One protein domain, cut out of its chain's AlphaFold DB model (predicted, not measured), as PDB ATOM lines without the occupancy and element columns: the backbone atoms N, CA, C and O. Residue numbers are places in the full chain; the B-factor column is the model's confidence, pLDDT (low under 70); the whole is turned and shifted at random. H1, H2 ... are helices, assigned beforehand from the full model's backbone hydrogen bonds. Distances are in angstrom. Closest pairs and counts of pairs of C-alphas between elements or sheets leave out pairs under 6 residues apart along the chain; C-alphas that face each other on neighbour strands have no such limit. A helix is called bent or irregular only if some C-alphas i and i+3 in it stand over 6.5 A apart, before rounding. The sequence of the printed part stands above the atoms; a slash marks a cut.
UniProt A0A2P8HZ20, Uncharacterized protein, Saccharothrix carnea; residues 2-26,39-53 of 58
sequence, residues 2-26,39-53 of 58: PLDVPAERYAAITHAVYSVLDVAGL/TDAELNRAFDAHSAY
ATOM      1  N   PRO A   2     -89.180   6.268  -6.569       69.44
ATOM      2  CA  PRO A   2     -88.610   7.384  -5.800       69.44
ATOM      3  C   PRO A   2     -87.395   7.974  -6.532       69.44
ATOM      4  O   PRO A   2     -86.559   7.222  -7.028       69.44
ATOM      5  N   LEU A   3     -87.299   9.303  -6.628       72.00
ATOM      6  CA  LEU A   3     -86.271   9.984  -7.437       72.00
ATOM      7  C   LEU A   3     -84.845   9.861  -6.869       72.00
ATOM      8  O   LEU A   3     -83.877  10.163  -7.559       72.00
ATOM      9  N   ASP A   4     -84.722   9.455  -5.612       84.12
ATOM     10  CA  ASP A   4     -83.486   9.403  -4.832       84.12
ATOM     11  C   ASP A   4     -82.850   8.005  -4.765       84.12
ATOM     12  O   ASP A   4     -81.736   7.856  -4.260       84.12
ATOM     13  N   VAL A   5     -83.518   6.979  -5.299       80.00
ATOM     14  CA  VAL A   5     -82.995   5.609  -5.337       80.00
ATOM     15  C   VAL A   5     -82.467   5.310  -6.743       80.00
ATOM     16  O   VAL A   5     -83.233   5.393  -7.697       80.00
ATOM     17  N   PRO A   6     -81.189   4.927  -6.913       84.81
ATOM     18  CA  PRO A   6     -80.685   4.457  -8.201       84.81
ATOM     19  C   PRO A   6     -81.508   3.281  -8.750       84.81
ATOM     20  O   PRO A   6     -81.900   2.388  -7.991       84.81
ATOM     21  N   ALA A   7     -81.754   3.268 -10.062       80.56
ATOM     22  CA  ALA A   7     -82.651   2.313 -10.716       80.56
ATOM     23  C   ALA A   7     -82.253   0.849 -10.464       80.56
ATOM     24  O   ALA A   7     -83.115   0.003 -10.238       80.56
ATOM     25  N   GLU A   8     -80.955   0.553 -10.413       79.75
ATOM     26  CA  GLU A   8     -80.427  -0.782 -10.132       79.75
ATOM     27  C   GLU A   8     -80.752  -1.266  -8.712       79.75
ATOM     28  O   GLU A   8     -81.098  -2.432  -8.511       79.75
ATOM     29  N   ARG A   9     -80.720  -0.365  -7.722       83.06
ATOM     30  CA  ARG A   9     -81.091  -0.691  -6.335       83.06
ATOM     31  C   ARG A   9     -82.594  -0.870  -6.207       83.06
ATOM     32  O   ARG A   9     -83.041  -1.768  -5.498       83.06
ATOM     33  N   TYR A  10     -83.358  -0.028  -6.897       84.25
ATOM     34  CA  TYR A  10     -84.807  -0.146  -6.939       84.25
ATOM     35  C   TYR A  10     -85.239  -1.479  -7.561       84.25
ATOM     36  O   TYR A  10     -86.011  -2.208  -6.942       84.25
ATOM     37  N   ALA A  11     -84.685  -1.841  -8.722       83.69
ATOM     38  CA  ALA A  11     -84.948  -3.121  -9.374       83.69
ATOM     39  C   ALA A  11     -84.605  -4.299  -8.450       83.69
ATOM     40  O   ALA A  11     -85.446  -5.167  -8.226       83.69
ATOM     41  N   ALA A  12     -83.419  -4.296  -7.831       85.31
ATOM     42  CA  ALA A  12     -83.005  -5.359  -6.915       85.31
ATOM     43  C   ALA A  12     -83.947  -5.538  -5.718       85.31
ATOM     44  O   ALA A  12     -84.324  -6.665  -5.396       85.31
ATOM     45  N   ILE A  13     -84.363  -4.443  -5.078       85.81
ATOM     46  CA  ILE A  13     -85.292  -4.499  -3.943       85.81
ATOM     47  C   ILE A  13     -86.667  -4.996  -4.399       85.81
ATOM     48  O   ILE A  13     -87.235  -5.878  -3.757       85.81
ATOM     49  N   THR A  14     -87.192  -4.476  -5.511       83.75
ATOM     50  CA  THR A  14     -88.504  -4.872  -6.042       83.75
ATOM     51  C   THR A  14     -88.531  -6.353  -6.419       83.75
ATOM     52  O   THR A  14     -89.439  -7.065  -5.989       83.75
ATOM     53  N   HIS A  15     -87.512  -6.851  -7.128       84.00
ATOM     54  CA  HIS A  15     -87.391  -8.275  -7.454       84.00
ATOM     55  C   HIS A  15     -87.270  -9.148  -6.201       84.00
ATOM     56  O   HIS A  15     -87.919 -10.194  -6.123       84.00
ATOM     57  N   ALA A  16     -86.492  -8.723  -5.198       87.69
ATOM     58  CA  ALA A  16     -86.356  -9.460  -3.943       87.69
ATOM     59  C   ALA A  16     -87.690  -9.549  -3.183       87.69
ATOM     60  O   ALA A  16     -88.089 -10.634  -2.759       87.69
ATOM     61  N   VAL A  17     -88.407  -8.429  -3.048       88.81
ATOM     62  CA  VAL A  17     -89.717  -8.383  -2.379       88.81
ATOM     63  C   VAL A  17     -90.741  -9.225  -3.134       88.81
ATOM     64  O   VAL A  17     -91.427 -10.037  -2.512       88.81
ATOM     65  N   TYR A  18     -90.822  -9.086  -4.460       86.38
ATOM     66  CA  TYR A  18     -91.748  -9.873  -5.269       86.38
ATOM     67  C   TYR A  18     -91.478 -11.375  -5.138       86.38
ATOM     68  O   TYR A  18     -92.409 -12.137  -4.900       86.38
ATOM     69  N   SER A  19     -90.210 -11.792  -5.186       87.25
ATOM     70  CA  SER A  19     -89.822 -13.203  -5.041       87.25
ATOM     71  C   SER A  19     -90.259 -13.793  -3.695       87.25
ATOM     72  O   SER A  19     -90.749 -14.919  -3.640       87.25
ATOM     73  N   VAL A  20     -90.131 -13.035  -2.600       90.94
ATOM     74  CA  VAL A  20     -90.605 -13.470  -1.273       90.94
ATOM     75  C   VAL A  20     -92.127 -13.627  -1.254       90.94
ATOM     76  O   VAL A  20     -92.639 -14.609  -0.715       90.94
ATOM     77  N   LEU A  21     -92.855 -12.675  -1.843       88.81
ATOM     78  CA  LEU A  21     -94.315 -12.727  -1.912       88.81
ATOM     79  C   LEU A  21     -94.802 -13.880  -2.794       88.81
ATOM     80  O   LEU A  21     -95.793 -14.519  -2.449       88.81
ATOM     81  N   ASP A  22     -94.106 -14.174  -3.888       90.75
ATOM     82  CA  ASP A  22     -94.421 -15.287  -4.783       90.75
ATOM     83  C   ASP A  22     -94.246 -16.643  -4.089       90.75
ATOM     84  O   ASP A  22     -95.189 -17.433  -4.029       90.75
ATOM     85  N   VAL A  23     -93.105 -16.863  -3.426       92.81
ATOM     86  CA  VAL A  23     -92.854 -18.088  -2.640       92.81
ATOM     87  C   VAL A  23     -93.868 -18.257  -1.502       92.81
ATOM     88  O   VAL A  23     -94.243 -19.380  -1.164       92.81
ATOM     89  N   ALA A  24     -94.346 -17.156  -0.921       91.06
ATOM     90  CA  ALA A  24     -95.397 -17.173   0.093       91.06
ATOM     91  C   ALA A  24     -96.816 -17.394  -0.480       91.06
ATOM     92  O   ALA A  24     -97.768 -17.497   0.296       91.06
ATOM     93  N   GLY A  25     -96.988 -17.446  -1.806       89.56
ATOM     94  CA  GLY A  25     -98.291 -17.557  -2.471       89.56
ATOM     95  C   GLY A  25     -99.131 -16.273  -2.415       89.56
ATOM     96  O   GLY A  25    -100.350 -16.322  -2.567       89.56
ATOM     97  N   LEU A  26     -98.495 -15.125  -2.169       89.12
ATOM     98  CA  LEU A  26     -99.131 -13.820  -1.969       89.12
ATOM     99  C   LEU A  26     -98.898 -12.837  -3.126       89.12
ATOM    100  O   LEU A  26     -99.459 -11.744  -3.101       89.12
ATOM    101  N   THR A  39     -89.738   0.339 -17.999       82.62
ATOM    102  CA  THR A  39     -90.240  -0.927 -18.528       82.62
ATOM    103  C   THR A  39     -89.665  -2.112 -17.749       82.62
ATOM    104  O   THR A  39     -88.540  -2.070 -17.249       82.62
ATOM    105  N   ASP A  40     -90.406  -3.220 -17.715       77.88
ATOM    106  CA  ASP A  40     -89.943  -4.481 -17.120       77.88
ATOM    107  C   ASP A  40     -88.580  -4.927 -17.686       77.88
ATOM    108  O   ASP A  40     -87.689  -5.352 -16.956       77.88
ATOM    109  N   ALA A  41     -88.354  -4.731 -18.989       80.69
ATOM    110  CA  ALA A  41     -87.084  -5.048 -19.637       80.69
ATOM    111  C   ALA A  41     -85.905  -4.183 -19.145       80.69
ATOM    112  O   ALA A  41     -84.765  -4.653 -19.123       80.69
ATOM    113  N   GLU A  42     -86.147  -2.924 -18.771       83.19
ATOM    114  CA  GLU A  42     -85.127  -2.038 -18.197       83.19
ATOM    115  C   GLU A  42     -84.805  -2.428 -16.756       83.19
ATOM    116  O   GLU A  42     -83.627  -2.510 -16.397       83.19
ATOM    117  N   LEU A  43     -85.834  -2.732 -15.959       80.62
ATOM    118  CA  LEU A  43     -85.679  -3.187 -14.577       80.62
ATOM    119  C   LEU A  43     -84.938  -4.529 -14.508       80.62
ATOM    120  O   LEU A  43     -83.961  -4.636 -13.766       80.62
ATOM    121  N   ASN A  44     -85.311  -5.501 -15.345       81.12
ATOM    122  CA  ASN A  44     -84.625  -6.793 -15.436       81.12
ATOM    123  C   ASN A  44     -83.150  -6.625 -15.826       81.12
ATOM    124  O   ASN A  44     -82.265  -7.181 -15.182       81.12
ATOM    125  N   ARG A  45     -82.847  -5.782 -16.823       86.44
ATOM    126  CA  ARG A  45     -81.457  -5.517 -17.228       86.44
ATOM    127  C   ARG A  45     -80.640  -4.867 -16.109       86.44
ATOM    128  O   ARG A  45     -79.462  -5.186 -15.946       86.44
ATOM    129  N   ALA A  46     -81.242  -3.944 -15.361       83.56
ATOM    130  CA  ALA A  46     -80.595  -3.301 -14.222       83.56
ATOM    131  C   ALA A  46     -80.348  -4.297 -13.075       83.56
ATOM    132  O   ALA A  46     -79.279  -4.267 -12.460       83.56
ATOM    133  N   PHE A  47     -81.296  -5.208 -12.831       81.81
ATOM    134  CA  PHE A  47     -81.135  -6.311 -11.887       81.81
ATOM    135  C   PHE A  47     -79.996  -7.253 -12.295       81.81
ATOM    136  O   PHE A  47     -79.111  -7.505 -11.479       81.81
ATOM    137  N   ASP A  48     -79.966  -7.713 -13.546       84.12
ATOM    138  CA  ASP A  48     -78.920  -8.605 -14.068       84.12
ATOM    139  C   ASP A  48     -77.523  -7.985 -13.940       84.12
ATOM    140  O   ASP A  48     -76.572  -8.634 -13.499       84.12
ATOM    141  N   ALA A  49     -77.392  -6.695 -14.265       85.06
ATOM    142  CA  ALA A  49     -76.134  -5.973 -14.104       85.06
ATOM    143  C   ALA A  49     -75.698  -5.881 -12.631       85.06
ATOM    144  O   ALA A  49     -74.504  -5.939 -12.341       85.06
ATOM    145  N   HIS A  50     -76.643  -5.731 -11.698       82.31
ATOM    146  CA  HIS A  50     -76.348  -5.651 -10.269       82.31
ATOM    147  C   HIS A  50     -76.030  -7.022  -9.653       82.31
ATOM    148  O   HIS A  50     -75.110  -7.131  -8.840       82.31
ATOM    149  N   SER A  51     -76.753  -8.069 -10.053       79.94
ATOM    150  CA  SER A  51     -76.586  -9.424  -9.520       79.94
ATOM    151  C   SER A  51     -75.226 -10.035  -9.874       79.94
ATOM    152  O   SER A  51     -74.692 -10.828  -9.098       79.94
ATOM    153  N   ALA A  52     -74.594  -9.576 -10.960       86.56
ATOM    154  CA  ALA A  52     -73.218  -9.924 -11.319       86.56
ATOM    155  C   ALA A  52     -72.174  -9.563 -10.240       86.56
ATOM    156  O   ALA A  52     -71.082 -10.128 -10.230       86.56
ATOM    157  N   TYR A  53     -72.488  -8.642  -9.320       84.81
ATOM    158  CA  TYR A  53     -71.609  -8.265  -8.206       84.81
ATOM    159  C   TYR A  53     -71.870  -9.064  -6.922       84.81
ATOM    160  O   TYR A  53     -71.246  -8.792  -5.892       84.81
TER     161      TYR A  53
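AT A GLANCE: This is residues 2 to 26 and 39 to 53 of the 58 residues of an uncharacterized protein of Saccharothrix carnea (UniProt A0A2P8HZ20). Two helices make a T: the long helix H1 is the stem, and the shorter H2 crosses it about at right angles near the end where H1 begins. The far end of the stem, residues 19 to 23 of H1, sticks out free of the rest together with residues 24 and 25 that follow it, and a short tail, residues 2 to 6, leads into H1 on the side away from H2. The printed part has 40 residues with two named helices, H1 then H2 along the chain, and no named strand; the class is all helix. It is only just loose, close to compact, with a radius of gyration of the C-alphas of 10.8 A, and it spans 28 by 23 by 19 A.

HOW THE PARTS SIT: H1, residues 7 to 23, is the longest helix. H2, residues 40 to 51, touches it, with 17 pairs of C-alphas within 8 A. The closest C-alphas of the two helices are those of Glu 8 and Ala 46, 4.8 A apart. Their lines stand about perpendicular, at 84 degrees, and their centres are 10.8 A apart. Residues 19 to 25, of which 19 to 23 belong to H1, stand free. In H1 and H2 every O i to N i+4 pair is within hydrogen-bond range.

IN THESE COORDINATES: H1 runs from Ala 7, with its C-alpha at (-82.651, 2.313, -10.716), to Val 23, with its C-alpha at (-92.854, -18.088, -2.640), 24.2 A from first to last C-alpha. H2 runs from Asp 40 to Ser 51, 16.1 A, and its last C-alpha is at (-76.586, -9.424, -9.520). Neither helix is bent.

THE WHOLE: The two C-alphas farthest apart are those of Asp 4 and Gly 25, at 30.8 A. Residues 27 to 38 are not printed, and C-alphas 26 and 39 are 22.8 A apart across this cut, which falls in the link from H1 to H2. The mean pLDDT of the printed part is 84.1, and residue 2 is under 70.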